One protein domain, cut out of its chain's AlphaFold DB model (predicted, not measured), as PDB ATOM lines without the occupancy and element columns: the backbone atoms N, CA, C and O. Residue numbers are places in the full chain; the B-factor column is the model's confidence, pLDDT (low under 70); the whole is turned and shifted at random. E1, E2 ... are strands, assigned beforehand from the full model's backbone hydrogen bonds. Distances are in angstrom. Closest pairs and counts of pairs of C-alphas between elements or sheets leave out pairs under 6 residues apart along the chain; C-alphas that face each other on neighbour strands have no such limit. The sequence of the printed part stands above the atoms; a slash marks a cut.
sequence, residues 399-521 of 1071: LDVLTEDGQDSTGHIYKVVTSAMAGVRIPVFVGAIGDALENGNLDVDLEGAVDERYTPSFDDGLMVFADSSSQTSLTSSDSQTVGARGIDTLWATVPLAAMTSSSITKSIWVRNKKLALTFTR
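This is residues 399 to 521 of the 1071 residues of the protein "Fibro-slime domain-containing protein" of Fibrobacter sp. UWS1 (UniProt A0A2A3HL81). With little regular structure, this is a sandwich of two sheets, only partly face to face: E3, E9 and E8 against a strongly twisted, branched sheet of E1, E2, E4, E5, E6 and E7. The 123 printed residues include nine named strands, E1 to E9 along the chain, holding 48 residues: all strand. The smaller sheet, order E3 E9 E8, is mixed. The whole is compact, radius of gyration of the C-alphas 14.2 A, spans 42 by 31 by 25 A.

E1, residues 399 to 401, begins at C-alpha (32.543, 34.942, -39.510). E2 is 406 to 408, E3 419 to 421, E4 426 to 436, 22.5 A long, E5 442 to 445, E6 463 to 465, E7 487 to 493, E8 503 to 509. E9, 514 to 520, ends at (49.351, 57.460, -47.215).

E4 bends by 92 degrees at residue 432. Antiparallel to it are E1 on one side, N 400 to O 431 3.0 A, and E7, N 428 to O 490 2.8 A, on the other. E8 and E9 form a hairpin, N 506 to O 517 2.8 A.

Links E5 to E6 and E6 to E7 are long. The printed part has no cut; no printed residue is under pLDDT 70.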
ATOM      1  N   LEU A 399      32.269  33.612 -40.063       89.88
ATOM      2  CA  LEU A 399      32.543  34.942 -39.510       89.88
ATOM      3  C   LEU A 399      34.012  35.356 -39.712       89.88
ATOM      4  O   LEU A 399      34.909  34.747 -39.123       89.88
ATOM      5  N   ASP A 400      34.258  36.393 -40.513       92.56
ATOM      6  CA  ASP A 400      35.588  36.982 -40.723       92.56
ATOM      7  C   ASP A 400      35.495  38.430 -41.257       92.56
ATOM      8  O   ASP A 400      34.402  38.990 -41.369       92.56
ATOM      9  N   VAL A 401      36.640  39.046 -41.574       94.06
ATOM     10  CA  VAL A 401      36.709  40.348 -42.271       94.06
ATOM     11  C   VAL A 401      36.528  40.191 -43.785       94.06
ATOM     12  O   VAL A 401      37.073  39.259 -44.387       94.06
ATOM     13  N   LEU A 402      35.807  41.119 -44.423       94.12
ATOM     14  CA  LEU A 402      35.737  41.179 -45.887       94.12
ATOM     15  C   LEU A 402      37.091  41.623 -46.454       94.12
ATOM     16  O   LEU A 402      37.594  42.694 -46.122       94.12
ATOM     17  N   THR A 403      37.675  40.798 -47.326       93.75
ATOM     18  CA  THR A 403      38.938  41.097 -48.025       93.75
ATOM     19  C   THR A 403      38.735  41.643 -49.438       93.75
ATOM     20  O   THR A 403      39.661  42.198 -50.017       93.75
ATOM     21  N   GLU A 404      37.533  41.469 -49.980       93.81
ATOM     22  CA  GLU A 404      37.086  41.874 -51.314       93.81
ATOM     23  C   GLU A 404      35.627  42.342 -51.204       93.81
ATOM     24  O   GLU A 404      34.979  42.076 -50.183       93.81
ATOM     25  N   ASP A 405      35.113  43.031 -52.228       96.06
ATOM     26  CA  ASP A 405      33.728  43.516 -52.256       96.06
ATOM     27  C   ASP A 405      32.743  42.384 -51.940       96.06
ATOM     28  O   ASP A 405      32.818  41.299 -52.516       96.06
ATOM     29  N   GLY A 406      31.818  42.629 -51.014       91.00
ATOM     30  CA  GLY A 406      30.813  41.650 -50.607       91.00
ATOM     31  C   GLY A 406      29.422  42.044 -51.066       91.00
ATOM     32  O   GLY A 406      29.134  43.226 -51.227       91.00
ATOM     33  N   GLN A 407      28.538  41.071 -51.251       89.75
ATOM     34  CA  GLN A 407      27.140  41.305 -51.583       89.75
ATOM     35  C   GLN A 407      26.212  40.432 -50.741       89.75
ATOM     36  O   GLN A 407      26.422  39.228 -50.629       89.75
ATOM     37  N   ASP A 408      25.161  41.043 -50.195       86.06
ATOM     38  CA  ASP A 408      24.140  40.326 -49.430       86.06
ATOM     39  C   ASP A 408      22.956  39.829 -50.281       86.06
ATOM     40  O   ASP A 408      22.801  40.127 -51.470       86.06
ATOM     41  N   SER A 409      22.054  39.095 -49.624       75.75
ATOM     42  CA  SER A 409      20.819  38.567 -50.210       75.75
ATOM     43  C   SER A 409      19.820  39.628 -50.695       75.75
ATOM     44  O   SER A 409      18.895  39.278 -51.427       75.75
ATOM     45  N   THR A 410      19.961  40.896 -50.291       79.81
ATOM     46  CA  THR A 410      19.122  42.015 -50.763       79.81
ATOM     47  C   THR A 410      19.676  42.667 -52.031       79.81
ATOM     48  O   THR A 410      18.969  43.423 -52.695       79.81
ATOM     49  N   GLY A 411      20.921  42.342 -52.396       80.50
ATOM     50  CA  GLY A 411      21.642  42.954 -53.505       80.50
ATOM     51  C   GLY A 411      22.490  44.159 -53.101       80.50
ATOM     52  O   GLY A 411      23.060  44.802 -53.982       80.50
ATOM     53  N   HIS A 412      22.604  44.473 -51.808       88.12
ATOM     54  CA  HIS A 412      23.488  45.535 -51.340       88.12
ATOM     55  C   HIS A 412      24.952  45.099 -51.457       88.12
ATOM     56  O   HIS A 412      25.290  43.964 -51.123       88.12
ATOM     57  N   ILE A 413      25.815  46.006 -51.927       93.50
ATOM     58  CA  ILE A 413      27.246  45.755 -52.121       93.50
ATOM     59  C   ILE A 413      28.048  46.524 -51.068       93.50
ATOM     60  O   ILE A 413      28.056  47.756 -51.059       93.50
ATOM     61  N   TYR A 414      28.783  45.792 -50.237       93.81
ATOM     62  CA  TYR A 414      29.752  46.312 -49.278       93.81
ATOM     63  C   TYR A 414      31.098  46.506 -49.978       93.81
ATOM     64  O   TYR A 414      31.816  45.541 -50.243       93.81
ATOM     65  N   LYS A 415      31.425  47.761 -50.305       95.81
ATOM     66  CA  LYS A 415      32.663  48.123 -51.007       95.81
ATOM     67  C   LYS A 415      33.862  48.138 -50.068       95.81
ATOM     68  O   LYS A 415      33.934  48.995 -49.189       95.81
ATOM     69  N   VAL A 416      34.818  47.234 -50.271       95.25
ATOM     70  CA  VAL A 416      36.033  47.181 -49.451       95.25
ATOM     71  C   VAL A 416      37.000  48.270 -49.903       95.25
ATOM     72  O   VAL A 416      37.464  48.291 -51.040       95.25
ATOM     73  N   VAL A 417      37.329  49.174 -48.983       93.94
ATOM     74  CA  VAL A 417      38.337  50.216 -49.187       93.94
ATOM     75  C   VAL A 417      39.621  49.769 -48.498       93.94
ATOM     76  O   VAL A 417      39.611  49.441 -47.317       93.94
ATOM     77  N   THR A 418      40.733  49.738 -49.228       94.19
ATOM     78  CA  THR A 418      42.029  49.267 -48.708       94.19
ATOM     79  C   THR A 418      43.057  50.376 -48.558       94.19
ATOM     80  O   THR A 418      44.143  50.124 -48.039       94.19
ATOM     81  N   SER A 419      42.742  51.605 -48.967       92.12
ATOM     82  CA  SER A 419      43.639  52.742 -48.811       92.12
ATOM     83  C   SER A 419      42.921  54.022 -48.403       92.12
ATOM     84  O   SER A 419      41.786  54.278 -48.797       92.12
ATOM     85  N   ALA A 420      43.604  54.831 -47.597       92.31
ATOM     86  CA  ALA A 420      43.191  56.182 -47.239       92.31
ATOM     87  C   ALA A 420      44.408  56.996 -46.788       92.31
ATOM     88  O   ALA A 420      45.497  56.461 -46.600       92.31
ATOM     89  N   MET A 421      44.229  58.292 -46.563       92.50
ATOM     90  CA  MET A 421      45.242  59.086 -45.870       92.50
ATOM     91  C   MET A 421      45.302  58.722 -44.383       92.50
ATOM     92  O   MET A 421      44.299  58.342 -43.775       92.50
ATOM     93  N   ALA A 422      46.472  58.885 -43.770       92.00
ATOM     94  CA  ALA A 422      46.616  58.785 -42.323       92.00
ATOM     95  C   ALA A 422      45.666  59.762 -41.598       92.00
ATOM     96  O   ALA A 422      45.510  60.918 -41.995       92.00
ATOM     97  N   GLY A 423      45.016  59.272 -40.544       88.56
ATOM     98  CA  GLY A 423      43.961  59.941 -39.781       88.56
ATOM     99  C   GLY A 423      42.560  59.889 -40.399       88.56
ATOM    100  O   GLY A 423      41.584  60.092 -39.679       88.56
ATOM    101  N   VAL A 424      42.420  59.524 -41.679       90.50
ATOM    102  CA  VAL A 424      41.116  59.199 -42.277       90.50
ATOM    103  C   VAL A 424      40.752  57.760 -41.907       90.50
ATOM    104  O   VAL A 424      41.598  56.862 -41.951       90.50
ATOM    105  N   ARG A 425      39.504  57.532 -41.486       91.50
ATOM    106  CA  ARG A 425      39.024  56.207 -41.073       91.50
ATOM    107  C   ARG A 425      38.500  55.412 -42.271       91.50
ATOM    108  O   ARG A 425      37.631  55.886 -42.994       91.50
ATOM    109  N   ILE A 426      38.998  54.190 -42.435       92.69
ATOM    110  CA  ILE A 426      38.549  53.218 -43.437       92.69
ATOM    111  C   ILE A 426      37.500  52.291 -42.803       92.69
ATOM    112  O   ILE A 426      37.777  51.752 -41.726       92.69
ATOM    113  N   PRO A 427      36.332  52.064 -43.436       95.44
ATOM    114  CA  PRO A 427      35.377  51.066 -42.970       95.44
ATOM    115  C   PRO A 427      35.900  49.644 -43.226       95.44
ATOM    116  O   PRO A 427      36.331  49.310 -44.328       95.44
ATOM    117  N   VAL A 428      35.832  48.793 -42.205       95.88
ATOM    118  CA  VAL A 428      36.203  47.376 -42.240       95.88
ATOM    119  C   VAL A 428      34.979  46.554 -41.868       95.88
ATOM    120  O   VAL A 428      34.487  46.625 -40.741       95.88
ATOM    121  N   PHE A 429      34.490  45.764 -42.815       96.06
ATOM    122  CA  PHE A 429      33.269  44.990 -42.639       96.06
ATOM    123  C   PHE A 429      33.557  43.608 -42.045       96.06
ATOM    124  O   PHE A 429      34.458  42.906 -42.513       96.06
ATOM    125  N   VAL A 430      32.781  43.221 -41.033       94.50
ATOM    126  CA  VAL A 430      32.871  41.925 -40.343       94.50
ATOM    127  C   VAL A 430      31.512  41.235 -40.390       94.50
ATOM    128  O   VAL A 430      30.530  41.785 -39.903       94.50
ATOM    129  N   GLY A 431      31.445  40.030 -40.947       92.50
ATOM    130  CA  GLY A 431      30.194  39.275 -41.073       92.50
ATOM    131  C   GLY A 431      30.437  37.816 -41.446       92.50
ATOM    132  O   GLY A 431      31.588  37.390 -41.567       92.50
ATOM    133  N   ALA A 432      29.370  37.031 -41.611       90.00
ATOM    134  CA  ALA A 432      29.489  35.663 -42.113       90.00
ATOM    135  C   ALA A 432      29.739  35.699 -43.625       90.00
ATOM    136  O   ALA A 432      28.859  36.031 -44.412       90.00
ATOM    137  N   ILE A 433      30.961  35.363 -44.027       88.31
ATOM    138  CA  ILE A 433      31.431  35.468 -45.408       88.31
ATOM    139  C   ILE A 433      31.410  34.086 -46.053       88.31
ATOM    140  O   ILE A 433      31.985  33.129 -45.521       88.31
ATOM    141  N   GLY A 434      30.750  33.992 -47.202       81.19
ATOM    142  CA  GLY A 434      30.735  32.827 -48.074       81.19
ATOM    143  C   GLY A 434      31.708  32.943 -49.251       81.19
ATOM    144  O   GLY A 434      32.586  33.807 -49.296       81.19
ATOM    145  N   ASP A 435      31.556  32.035 -50.213       81.81
ATOM    146  CA  ASP A 435      32.330  32.049 -51.459       81.81
ATOM    147  C   ASP A 435      31.911  33.210 -52.376       81.81
ATOM    148  O   ASP A 435      30.822  33.768 -52.236       81.81
ATOM    149  N   ALA A 436      32.750  33.530 -53.363       81.69
ATOM    150  CA  ALA A 436      32.418  34.509 -54.392       81.69
ATOM    151  C   ALA A 436      31.170  34.106 -55.207       81.69
ATOM    152  O   ALA A 436      30.987  32.946 -55.595       81.69
ATOM    153  N   LEU A 437      30.320  35.092 -55.472       77.81
ATOM    154  CA  LEU A 437      29.173  35.052 -56.367       77.81
ATOM    155  C   LEU A 437      29.630  35.143 -57.835       77.81
ATOM    156  O   LEU A 437      30.777  35.469 -58.135       77.81
ATOM    157  N   GLU A 438      28.709  34.904 -58.775       74.00
ATOM    158  CA  GLU A 438      28.984  34.953 -60.225       74.00
ATOM    159  C   GLU A 438      29.541  36.309 -60.701       74.00
ATOM    160  O   GLU A 438      30.247  36.370 -61.704       74.00
ATOM    161  N   ASN A 439      29.248  37.397 -59.984       77.12
ATOM    162  CA  ASN A 439      29.745  38.738 -60.293       77.12
ATOM    163  C   ASN A 439      31.102  39.071 -59.649       77.12
ATOM    164  O   ASN A 439      31.564  40.203 -59.777       77.12
ATOM    165  N   GLY A 440      31.727  38.113 -58.963       82.69
ATOM    166  CA  GLY A 440      33.019  38.274 -58.298       82.69
ATOM    167  C   GLY A 440      32.952  38.795 -56.862       82.69
ATOM    168  O   GLY A 440      33.962  38.718 -56.174       82.69
ATOM    169  N   ASN A 441      31.799  39.268 -56.377       87.81
ATOM    170  CA  ASN A 441      31.658  39.715 -54.986       87.81
ATOM    171  C   ASN A 441      31.558  38.517 -54.030       87.81
ATOM    172  O   ASN A 441      30.934  37.517 -54.372       87.81
ATOM    173  N   LEU A 442      32.082  38.616 -52.810       88.81
ATOM    174  CA  LEU A 442      31.900  37.603 -51.764       88.81
ATOM    175  C   LEU A 442      30.443  37.560 -51.272       88.81
ATOM    176  O   LEU A 442      29.843  38.606 -51.044       88.81
ATOM    177  N   ASP A 443      29.874  36.369 -51.074       84.38
ATOM    178  CA  ASP A 443      28.532  36.224 -50.486       84.38
ATOM    179  C   ASP A 443      28.542  36.652 -49.008       84.38
ATOM    180  O   ASP A 443      29.377  36.188 -48.228       84.38
ATOM    181  N   VAL A 444      27.626  37.537 -48.615       87.94
ATOM    182  CA  VAL A 444      27.491  38.037 -47.241       87.94
ATOM    183  C   VAL A 444      26.203  37.503 -46.621       87.94
ATOM    184  O   VAL A 444      25.086  37.845 -47.019       87.94
ATOM    185  N   ASP A 445      26.359  36.683 -45.586       83.94
ATOM    186  CA  ASP A 445      25.258  36.093 -44.840       83.94
ATOM    187  C   ASP A 445      24.847  36.954 -43.637       83.94
ATOM    188  O   ASP A 445      25.442  36.888 -42.563       83.94
ATOM    189  N   LEU A 446      23.780  37.737 -43.824       84.00
ATOM    190  CA  LEU A 446      23.209  38.595 -42.781       84.00
ATOM    191  C   LEU A 446      22.459  37.842 -41.670       84.00
ATOM    192  O   LEU A 446      22.088  38.456 -40.679       84.00
ATOM    193  N   GLU A 447      22.167  36.551 -41.820       79.81
ATOM    194  CA  GLU A 447      21.453  35.789 -40.783       79.81
ATOM    195  C   GLU A 447      22.426  34.951 -39.956       79.81
ATOM    196  O   GLU A 447      22.302  34.884 -38.736       79.81
ATOM    197  N   GLY A 448      23.417  34.343 -40.614       75.00
ATOM    198  CA  GLY A 448      24.335  33.388 -39.996       75.00
ATOM    199  C   GLY A 448      25.268  33.977 -38.939       75.00
ATOM    200  O   GLY A 448      25.736  33.229 -38.091       75.00
ATOM    201  N   ALA A 449      25.524  35.289 -38.967       82.19
ATOM    202  CA  ALA A 449      26.433  35.948 -38.029       82.19
ATOM    203  C   ALA A 449      25.742  36.705 -36.886       82.19
ATOM    204  O   ALA A 449      26.446  37.162 -35.991       82.19
ATOM    205  N   VAL A 450      24.414  36.874 -36.894       87.81
ATOM    206  CA  VAL A 450      23.711  37.670 -35.866       87.81
ATOM    207  C   VAL A 450      23.988  37.100 -34.473       87.81
ATOM    208  O   VAL A 450      23.901  35.893 -34.263       87.81
ATOM    209  N   ASP A 451      24.333  37.977 -33.527       89.12
ATOM    210  CA  ASP A 451      24.703  37.644 -32.145       89.12
ATOM    211  C   ASP A 451      25.994  36.806 -31.988       89.12
ATOM    212  O   ASP A 451      26.368  36.447 -30.863       89.12
ATOM    213  N   GLU A 452      26.744  36.532 -33.066       90.00
ATOM    214  CA  GLU A 452      28.068  35.922 -32.937       90.00
ATOM    215  C   GLU A 452      29.064  36.901 -32.300       90.00
ATOM    216  O   GLU A 452      29.207  38.062 -32.695       90.00
ATOM    217  N   ARG A 453      29.815  36.405 -31.310       91.88
ATOM    218  CA  ARG A 453      30.893  37.161 -30.667       91.88
ATOM    219  C   ARG A 453      32.196  37.016 -31.434       91.88
ATOM    220  O   ARG A 453      32.586  35.911 -31.816       91.88
ATOM    221  N   TYR A 454      32.927  38.117 -31.546       92.81
ATOM    222  CA  TYR A 454      34.264  38.123 -32.123       92.81
ATOM    223  C   TYR A 454      35.198  39.102 -31.416       92.81
ATOM    224  O   TYR A 454      34.751  39.978 -30.680       92.81
ATOM    225  N   THR A 455      36.500  38.949 -31.638       93.81
ATOM    226  CA  THR A 455      37.523  39.878 -31.149       93.81
ATOM    227  C   THR A 455      38.443  40.217 -32.319       93.81
ATOM    228  O   THR A 455      39.100  39.310 -32.835       93.81
ATOM    229  N   PRO A 456      38.483  41.478 -32.786       93.69
ATOM    230  CA  PRO A 456      39.383  41.864 -33.860       93.69
ATOM    231  C   PRO A 456      40.835  41.846 -33.372       93.69
ATOM    232  O   PRO A 456      41.155  42.259 -32.260       93.69
ATOM    233  N   SER A 457      41.723  41.376 -34.234       94.50
ATOM    234  CA  SER A 457      43.171  41.430 -34.080       94.50
ATOM    235  C   SER A 457      43.755  42.305 -35.183       94.50
ATOM    236  O   SER A 457      43.271  42.300 -36.313       94.50
ATOM    237  N   PHE A 458      44.784  43.080 -34.868       95.12
ATOM    238  CA  PHE A 458      45.381  44.021 -35.811       95.12
ATOM    239  C   PHE A 458      46.840  44.305 -35.464       95.12
ATOM    240  O   PHE A 458      47.288  44.061 -34.341       95.12
ATOM    241  N   ASP A 459      47.585  44.789 -36.454       94.81
ATOM    242  CA  ASP A 459      48.995  45.138 -36.297       94.81
ATOM    243  C   ASP A 459      49.190  46.342 -35.354       94.81
ATOM    244  O   ASP A 459      48.369  47.262 -35.312       94.81
ATOM    245  N   ASP A 460      50.323  46.374 -34.645       91.62
ATOM    246  CA  ASP A 460      50.676  47.472 -33.737       91.62
ATOM    247  C   ASP A 460      50.717  48.830 -34.461       91.62
ATOM    248  O   ASP A 460      51.204  48.936 -35.593       91.62
ATOM    249  N   GLY A 461      50.200  49.877 -33.816       89.62
ATOM    250  CA  GLY A 461      50.048  51.216 -34.393       89.62
ATOM    251  C   GLY A 461      48.838  51.418 -35.319       89.62
ATOM    252  O   GLY A 461      48.669  52.527 -35.827       89.62
ATOM    253  N   LEU A 462      47.994  50.399 -35.540       94.44
ATOM    254  CA  LEU A 462      46.670  50.575 -36.152       94.44
ATOM    255  C   LEU A 462      45.635  50.902 -35.067       94.44
ATOM    256  O   LEU A 462      45.476  50.145 -34.112       94.44
ATOM    257  N   MET A 463      44.916  52.012 -35.221       94.94
ATOM    258  CA  MET A 463      43.769  52.346 -34.377       94.94
ATOM    259  C   MET A 463      42.499  51.804 -35.020       94.94
ATOM    260  O   MET A 463      42.263  52.049 -36.203       94.94
ATOM    261  N   VAL A 464      41.678  51.097 -34.249       95.00
ATOM    262  CA  VAL A 464      40.437  50.468 -34.723       95.00
ATOM    263  C   VAL A 464      39.302  50.874 -33.799       95.00
ATOM    264  O   VAL A 464      39.440  50.775 -32.592       95.00
ATOM    265  N   PHE A 465      38.173  51.314 -34.334       95.56
ATOM    266  CA  PHE A 465      37.026  51.810 -33.580       95.56
ATOM    267  C   PHE A 465      35.790  50.960 -33.880       95.56
ATOM    268  O   PHE A 465      35.630  50.476 -35.002       95.56
ATOM    269  N   ALA A 466      34.917  50.792 -32.884       91.00
ATOM    270  CA  ALA A 466      33.664  50.047 -33.042       91.00
ATOM    271  C   ALA A 466      32.636  50.786 -33.918       91.00
ATOM    272  O   ALA A 466      31.804  50.151 -34.554       91.00
ATOM    273  N   ASP A 467      32.705  52.118 -33.969       88.19
ATOM    274  CA  ASP A 467      31.828  52.958 -34.785       88.19
ATOM    275  C   ASP A 467      32.574  54.184 -35.348       88.19
ATOM    276  O   ASP A 467      33.698  54.498 -34.941       88.19
ATOM    277  N   SER A 468      31.955  54.890 -36.299       85.44
ATOM    278  CA  SER A 468      32.582  56.013 -37.012       85.44
ATOM    279  C   SER A 468      32.844  57.236 -36.131       85.44
ATOM    280  O   SER A 468      33.758  58.002 -36.428       85.44
ATOM    281  N   SER A 469      32.092  57.401 -35.042       84.56
ATOM    282  CA  SER A 469      32.143  58.526 -34.099       84.56
ATOM    283  C   SER A 469      32.908  58.221 -32.805       84.56
ATOM    284  O   SER A 469      33.247  59.134 -32.050       84.56
ATOM    285  N   SER A 470      33.220  56.947 -32.560       87.12
ATOM    286  CA  SER A 470      33.915  56.465 -31.372       87.12
ATOM    287  C   SER A 470      35.247  57.185 -31.196       87.12
ATOM    288  O   SER A 470      36.055  57.260 -32.125       87.12
ATOM    289  N   GLN A 471      35.500  57.696 -29.993       86.06
ATOM    290  CA  GLN A 471      36.759  58.371 -29.658       86.06
ATOM    291  C   GLN A 471      37.813  57.413 -29.089       86.06
ATOM    292  O   GLN A 471      38.992  57.751 -29.036       86.06
ATOM    293  N   THR A 472      37.408  56.205 -28.690       90.00
ATOM    294  CA  THR A 472      38.287  55.217 -28.059       90.00
ATOM    295  C   THR A 472      38.585  54.080 -29.024       90.00
ATOM    296  O   THR A 472      37.668  53.433 -29.526       90.00
ATOM    297  N   SER A 473      39.874  53.844 -29.282       92.38
ATOM    298  CA  SER A 473      40.310  52.681 -30.056       92.38
ATOM    299  C   SER A 473      40.093  51.409 -29.245       92.38
ATOM    300  O   SER A 473      40.404  51.364 -28.055       92.38
ATOM    301  N   LEU A 474      39.622  50.374 -29.922       93.00
ATOM    302  CA  LEU A 474      39.600  49.003 -29.456       93.00
ATOM    303  C   LEU A 474      41.020  48.517 -29.170       93.00
ATOM    304  O   LEU A 474      42.001  48.959 -29.776       93.00
ATOM    305  N   THR A 475      41.090  47.558 -28.261       88.44
ATOM    306  CA  THR A 475      42.256  46.756 -27.916       88.44
ATOM    307  C   THR A 475      42.038  45.314 -28.369       88.44
ATOM    308  O   THR A 475      40.909  44.881 -28.600       88.44
ATOM    309  N   SER A 476      43.109  44.523 -28.445       74.88
ATOM    310  CA  SER A 476      43.032  43.098 -28.805       74.88
ATOM    311  C   SER A 476      42.273  42.227 -27.788       74.88
ATOM    312  O   SER A 476      42.076  41.039 -28.033       74.88
ATOM    313  N   SER A 477      41.839  42.792 -26.655       82.62
ATOM    314  CA  SER A 477      40.964  42.141 -25.671       82.62
ATOM    315  C   SER A 477      39.482  42.506 -25.807       82.62
ATOM    316  O   SER A 477      38.643  41.846 -25.190       82.62
ATOM    317  N   ASP A 478      39.133  43.518 -26.604       89.56
ATOM    318  CA  ASP A 478      37.761  44.019 -26.681       89.56
ATOM    319  C   ASP A 478      36.907  43.158 -27.616       89.56
ATOM    320  O   ASP A 478      37.029  43.196 -28.841       89.56
ATOM    321  N   SER A 479      36.010  42.365 -27.027       90.94
ATOM    322  CA  SER A 479      35.063  41.529 -27.768       90.94
ATOM    323  C   SER A 479      33.877  42.354 -28.269       90.94
ATOM    324  O   SER A 479      33.211  43.032 -27.489       90.94
ATOM    325  N   GLN A 480      33.592  42.229 -29.560       93.06
ATOM    326  CA  GLN A 480      32.414  42.760 -30.238       93.06
ATOM    327  C   GLN A 480      31.360  41.657 -30.422       93.06
ATOM    328  O   GLN A 480      31.621  40.468 -30.201       93.06
ATOM    329  N   THR A 481      30.142  42.047 -30.781       93.12
ATOM    330  CA  THR A 481      29.038  41.132 -31.091       93.12
ATOM    331  C   THR A 481      28.325  41.663 -32.315       93.12
ATOM    332  O   THR A 481      27.897  42.815 -32.293       93.12
ATOM    333  N   VAL A 482      28.200  40.820 -33.338       91.75
ATOM    334  CA  VAL A 482      27.572  41.207 -34.600       91.75
ATOM    335  C   VAL A 482      26.133  41.634 -34.351       91.75
ATOM    336  O   VAL A 482      25.339  40.886 -33.773       91.75
ATOM    337  N   GLY A 483      25.798  42.846 -34.785       88.69
ATOM    338  CA  GLY A 483      24.479  43.424 -34.575       88.69
ATOM    339  C   GLY A 483      23.366  42.704 -35.342       88.69
ATOM    340  O   GLY A 483      23.596  41.878 -36.222       88.69
ATOM    341  N   ALA A 484      22.118  43.106 -35.086       87.56
ATOM    342  CA  ALA A 484      20.918  42.532 -35.713       87.56
ATOM    343  C   ALA A 484      20.855  42.655 -37.252       87.56
ATOM    344  O   ALA A 484      19.968  42.085 -37.881       87.56
ATOM    345  N   ARG A 485      21.770  43.421 -37.865       86.69
ATOM    346  CA  ARG A 485      21.933  43.504 -39.323       86.69
ATOM    347  C   ARG A 485      22.778  42.363 -39.898       86.69
ATOM    348  O   ARG A 485      22.848  42.263 -41.114       86.69
ATOM    349  N   GLY A 486      23.444  41.561 -39.063       86.50
ATOM    350  CA  GLY A 486      24.288  40.439 -39.490       86.50
ATOM    351  C   GLY A 486      25.661  40.814 -40.042       86.50
ATOM    352  O   GLY A 486      26.426  39.937 -40.434       86.50
ATOM    353  N   ILE A 487      25.981  42.107 -40.070       91.94
ATOM    354  CA  ILE A 487      27.278  42.636 -40.477       91.94
ATOM    355  C   ILE A 487      27.602  43.881 -39.653       91.94
ATOM    356  O   ILE A 487      26.776  44.789 -39.520       91.94
ATOM    357  N   ASP A 488      28.818  43.920 -39.126       93.81
ATOM    358  CA  ASP A 488      29.360  45.042 -38.370       93.81
ATOM    359  C   ASP A 488      30.346  45.838 -39.225       93.81
ATOM    360  O   ASP A 488      30.981  45.317 -40.144       93.81
ATOM    361  N   THR A 489      30.486  47.127 -38.920       95.31
ATOM    362  CA  THR A 489      31.456  48.018 -39.569       95.31
ATOM    363  C   THR A 489      32.386  48.599 -38.517       95.31
ATOM    364  O   THR A 489      32.011  49.515 -37.788       95.31
ATOM    365  N   LEU A 490      33.609  48.080 -38.466       95.19
ATOM    366  CA  LEU A 490      34.701  48.684 -37.714       95.19
ATOM    367  C   LEU A 490      35.323  49.819 -38.529       95.19
ATOM    368  O   LEU A 490      35.192  49.868 -39.749       95.19
ATOM    369  N   TRP A 491      36.040  50.718 -37.868       95.81
ATOM    370  CA  TRP A 491      36.695  51.852 -38.520       95.81
ATOM    371  C   TRP A 491      38.172  51.876 -38.166       95.81
ATOM    372  O   TRP A 491      38.505  51.931 -36.989       95.81
ATOM    373  N   ALA A 492      39.064  51.837 -39.153       95.38
ATOM    374  CA  ALA A 492      40.501  51.722 -38.922       95.38
ATOM    375  C   ALA A 492      41.282  52.923 -39.473       95.38
ATOM    376  O   ALA A 492      40.963  53.441 -40.541       95.38
ATOM    377  N   THR A 493      42.312  53.375 -38.757       95.00
ATOM    378  CA  THR A 493      43.199  54.463 -39.194       95.00
ATOM    379  C   THR A 493      44.571  54.383 -38.522       95.00
ATOM    380  O   THR A 493      44.737  53.724 -37.497       95.00
ATOM    381  N   VAL A 494      45.562  55.072 -39.085       94.19
ATOM    382  CA  VAL A 494      46.858  55.324 -38.442       94.19
ATOM    383  C   VAL A 494      46.931  56.813 -38.105       94.19
ATOM    384  O   VAL A 494      46.659  57.628 -38.987       94.19
ATOM    385  N   PRO A 495      47.288  57.204 -36.868       91.88
ATOM    386  CA  PRO A 495      47.384  58.613 -36.504       91.88
ATOM    387  C   PRO A 495      48.477  59.310 -37.321       91.88
ATOM    388  O   PRO A 495      49.563  58.762 -37.516       91.88
ATOM    389  N   LEU A 496      48.220  60.547 -37.757       91.00
ATOM    390  CA  LEU A 496      49.146  61.304 -38.607       91.00
ATOM    391  C   LEU A 496      50.545  61.458 -37.977       91.00
ATOM    392  O   LEU A 496      51.552  61.364 -38.680       91.00
ATOM    393  N   ALA A 497      50.619  61.600 -36.651       91.00
ATOM    394  CA  ALA A 497      51.873  61.688 -35.898       91.00
ATOM    395  C   ALA A 497      52.747  60.417 -35.978       91.00
ATOM    396  O   ALA A 497      53.959  60.491 -35.797       91.00
ATOM    397  N   ALA A 498      52.164  59.248 -36.276       88.81
ATOM    398  CA  ALA A 498      52.908  57.993 -36.421       88.81
ATOM    399  C   ALA A 498      53.530  57.810 -37.819       88.81
ATOM    400  O   ALA A 498      54.290  56.865 -38.043       88.81
ATOM    401  N   MET A 499      53.228  58.698 -38.773       92.25
ATOM    402  CA  MET A 499      53.705  58.589 -40.151       92.25
ATOM    403  C   MET A 499      55.165  59.043 -40.284       92.25
ATOM    404  O   MET A 499      55.456  60.237 -40.290       92.25
ATOM    405  N   THR A 500      56.086  58.096 -40.474       88.56
ATOM    406  CA  THR A 500      57.514  58.375 -40.745       88.56
ATOM    407  C   THR A 500      57.897  58.176 -42.217       88.56
ATOM    408  O   THR A 500      58.801  58.839 -42.726       88.56
ATOM    409  N   SER A 501      57.175  57.321 -42.943       89.81
ATOM    410  CA  SER A 501      57.305  57.083 -44.387       89.81
ATOM    411  C   SER A 501      56.154  57.729 -45.172       89.81
ATOM    412  O   SER A 501      55.183  58.215 -44.593       89.81
ATOM    413  N   SER A 502      56.264  57.776 -46.505       89.00
ATOM    414  CA  SER A 502      55.193  58.276 -47.388       89.00
ATOM    415  C   SER A 502      53.939  57.397 -47.368       89.00
ATOM    416  O   SER A 502      52.852  57.878 -47.672       89.00
ATOM    417  N   SER A 503      54.085  56.125 -46.996       93.06
ATOM    418  CA  SER A 503      52.998  55.159 -46.873       93.06
ATOM    419  C   SER A 503      53.344  54.093 -45.831       93.06
ATOM    420  O   SER A 503      54.516  53.724 -45.693       93.06
ATOM    421  N   ILE A 504      52.337  53.580 -45.123       93.81
ATOM    422  CA  ILE A 504      52.437  52.466 -44.169       93.81
ATOM    423  C   ILE A 504      51.292  51.485 -44.447       93.81
ATOM    424  O   ILE A 504      50.157  51.909 -44.624       93.81
ATOM    425  N   THR A 505      51.568  50.180 -44.444       95.62
ATOM    426  CA  THR A 505      50.533  49.136 -44.539       95.62
ATOM    427  C   THR A 505      50.382  48.424 -43.197       95.62
ATOM    428  O   THR A 505      51.381  48.048 -42.581       95.62
ATOM    429  N   LYS A 506      49.140  48.248 -42.744       95.56
ATOM    430  CA  LYS A 506      48.756  47.555 -41.507       95.56
ATOM    431  C   LYS A 506      47.621  46.583 -41.787       95.56
ATOM    432  O   LYS A 506      46.792  46.842 -42.650       95.56
ATOM    433  N   SER A 507      47.578  45.481 -41.057       95.81
ATOM    434  CA  SER A 507      46.584  44.429 -41.253       95.81
ATOM    435  C   SER A 507      45.586  44.376 -40.103       95.81
ATOM    436  O   SER A 507      45.954  44.595 -38.948       95.81
ATOM    437  N   ILE A 508      44.346  44.008 -40.419       95.56
ATOM    438  CA  ILE A 508      43.283  43.674 -39.465       95.56
ATOM    439  C   ILE A 508      42.663  42.323 -39.840       95.56
ATOM    440  O   ILE A 508      42.538  41.991 -41.019       95.56
ATOM    441  N   TRP A 509      42.321  41.514 -38.842       94.62
ATOM    442  CA  TRP A 509      41.681  40.210 -39.004       94.62
ATOM    443  C   TRP A 509      40.790  39.882 -37.812       94.62
ATOM    444  O   TRP A 509      40.958  40.430 -36.727       94.62
ATOM    445  N   VAL A 510      39.846  38.964 -38.001       90.75
ATOM    446  CA  VAL A 510      39.002  38.462 -36.908       90.75
ATOM    447  C   VAL A 510      39.279  36.987 -36.656       90.75
ATOM    448  O   VAL A 510      39.515  36.599 -35.514       90.75
ATOM    449  N   ARG A 511      39.311  36.166 -37.712       85.44
ATOM    450  CA  ARG A 511      39.701  34.754 -37.602       85.44
ATOM    451  C   ARG A 511      40.920  34.461 -38.468       85.44
ATOM    452  O   ARG A 511      42.047  34.599 -37.997       85.44
ATOM    453  N   ASN A 512      40.701  34.060 -39.716       81.50
ATOM    454  CA  ASN A 512      41.743  33.497 -40.572       81.50
ATOM    455  C   ASN A 512      42.150  34.448 -41.703       81.50
ATOM    456  O   ASN A 512      43.297  34.402 -42.152       81.50
ATOM    457  N   LYS A 513      41.234  35.300 -42.175       87.88
ATOM    458  CA  LYS A 513      41.486  36.233 -43.278       87.88
ATOM    459  C   LYS A 513      42.079  37.541 -42.762       87.88
ATOM    460  O   LYS A 513      41.575  38.130 -41.813       87.88
ATOM    461  N   LYS A 514      43.152  38.007 -43.408       93.50
ATOM    462  CA  LYS A 514      43.787  39.302 -43.126       93.50
ATOM    463  C   LYS A 514      43.443  40.305 -44.215       93.50
ATOM    464  O   LYS A 514      43.748  40.066 -45.380       93.50
ATOM    465  N   LEU A 515      42.874  41.436 -43.819       96.25
ATOM    466  CA  LEU A 515      42.683  42.602 -44.671       96.25
ATOM    467  C   LEU A 515      43.869  43.554 -44.484       96.25
ATOM    468  O   LEU A 515      44.140  43.988 -43.364       96.25
ATOM    469  N   ALA A 516      44.575  43.866 -45.571       96.50
ATOM    470  CA  ALA A 516      45.664  44.837 -45.576       96.50
ATOM    471  C   ALA A 516      45.131  46.240 -45.901       96.50
ATOM    472  O   ALA A 516      44.438  46.426 -46.899       96.50
ATOM    473  N   LEU A 517      45.489  47.214 -45.067       96.25
ATOM    474  CA  LEU A 517      45.098  48.615 -45.168       96.25
ATOM    475  C   LEU A 517      46.343  49.486 -45.340       96.25
ATOM    476  O   LEU A 517      47.260  49.437 -44.517       96.25
ATOM    477  N   THR A 518      46.382  50.288 -46.397       94.69
ATOM    478  CA  THR A 518      47.497  51.175 -46.729       94.69
ATOM    479  C   THR A 518      47.135  52.627 -46.437       94.69
ATOM    480  O   THR A 518      46.228  53.190 -47.040       94.69
ATOM    481  N   PHE A 519      47.886  53.253 -45.534       94.44
ATOM    482  CA  PHE A 519      47.715  54.651 -45.162       94.44
ATOM    483  C   PHE A 519      48.809  55.512 -45.785       94.44
ATOM    484  O   PHE A 519      49.994  55.279 -45.530       94.44
ATOM    485  N   THR A 520      48.427  56.504 -46.588       93.69
ATOM    486  CA  THR A 520      49.351  57.460 -47.215       93.69
ATOM    487  C   THR A 520      49.516  58.704 -46.352       93.69
ATOM    488  O   THR A 520      48.591  59.146 -45.666       93.69
ATOM    489  N   ARG A 521      50.719  59.283 -46.341       93.50
ATOM    490  CA  ARG A 521      50.944  60.557 -45.654       93.50
ATOM    491  C   ARG A 521      50.331  61.672 -46.511       93.50
ATOM    492  O   ARG A 521      50.719  61.776 -47.675       93.50
TER     493      ARG A 521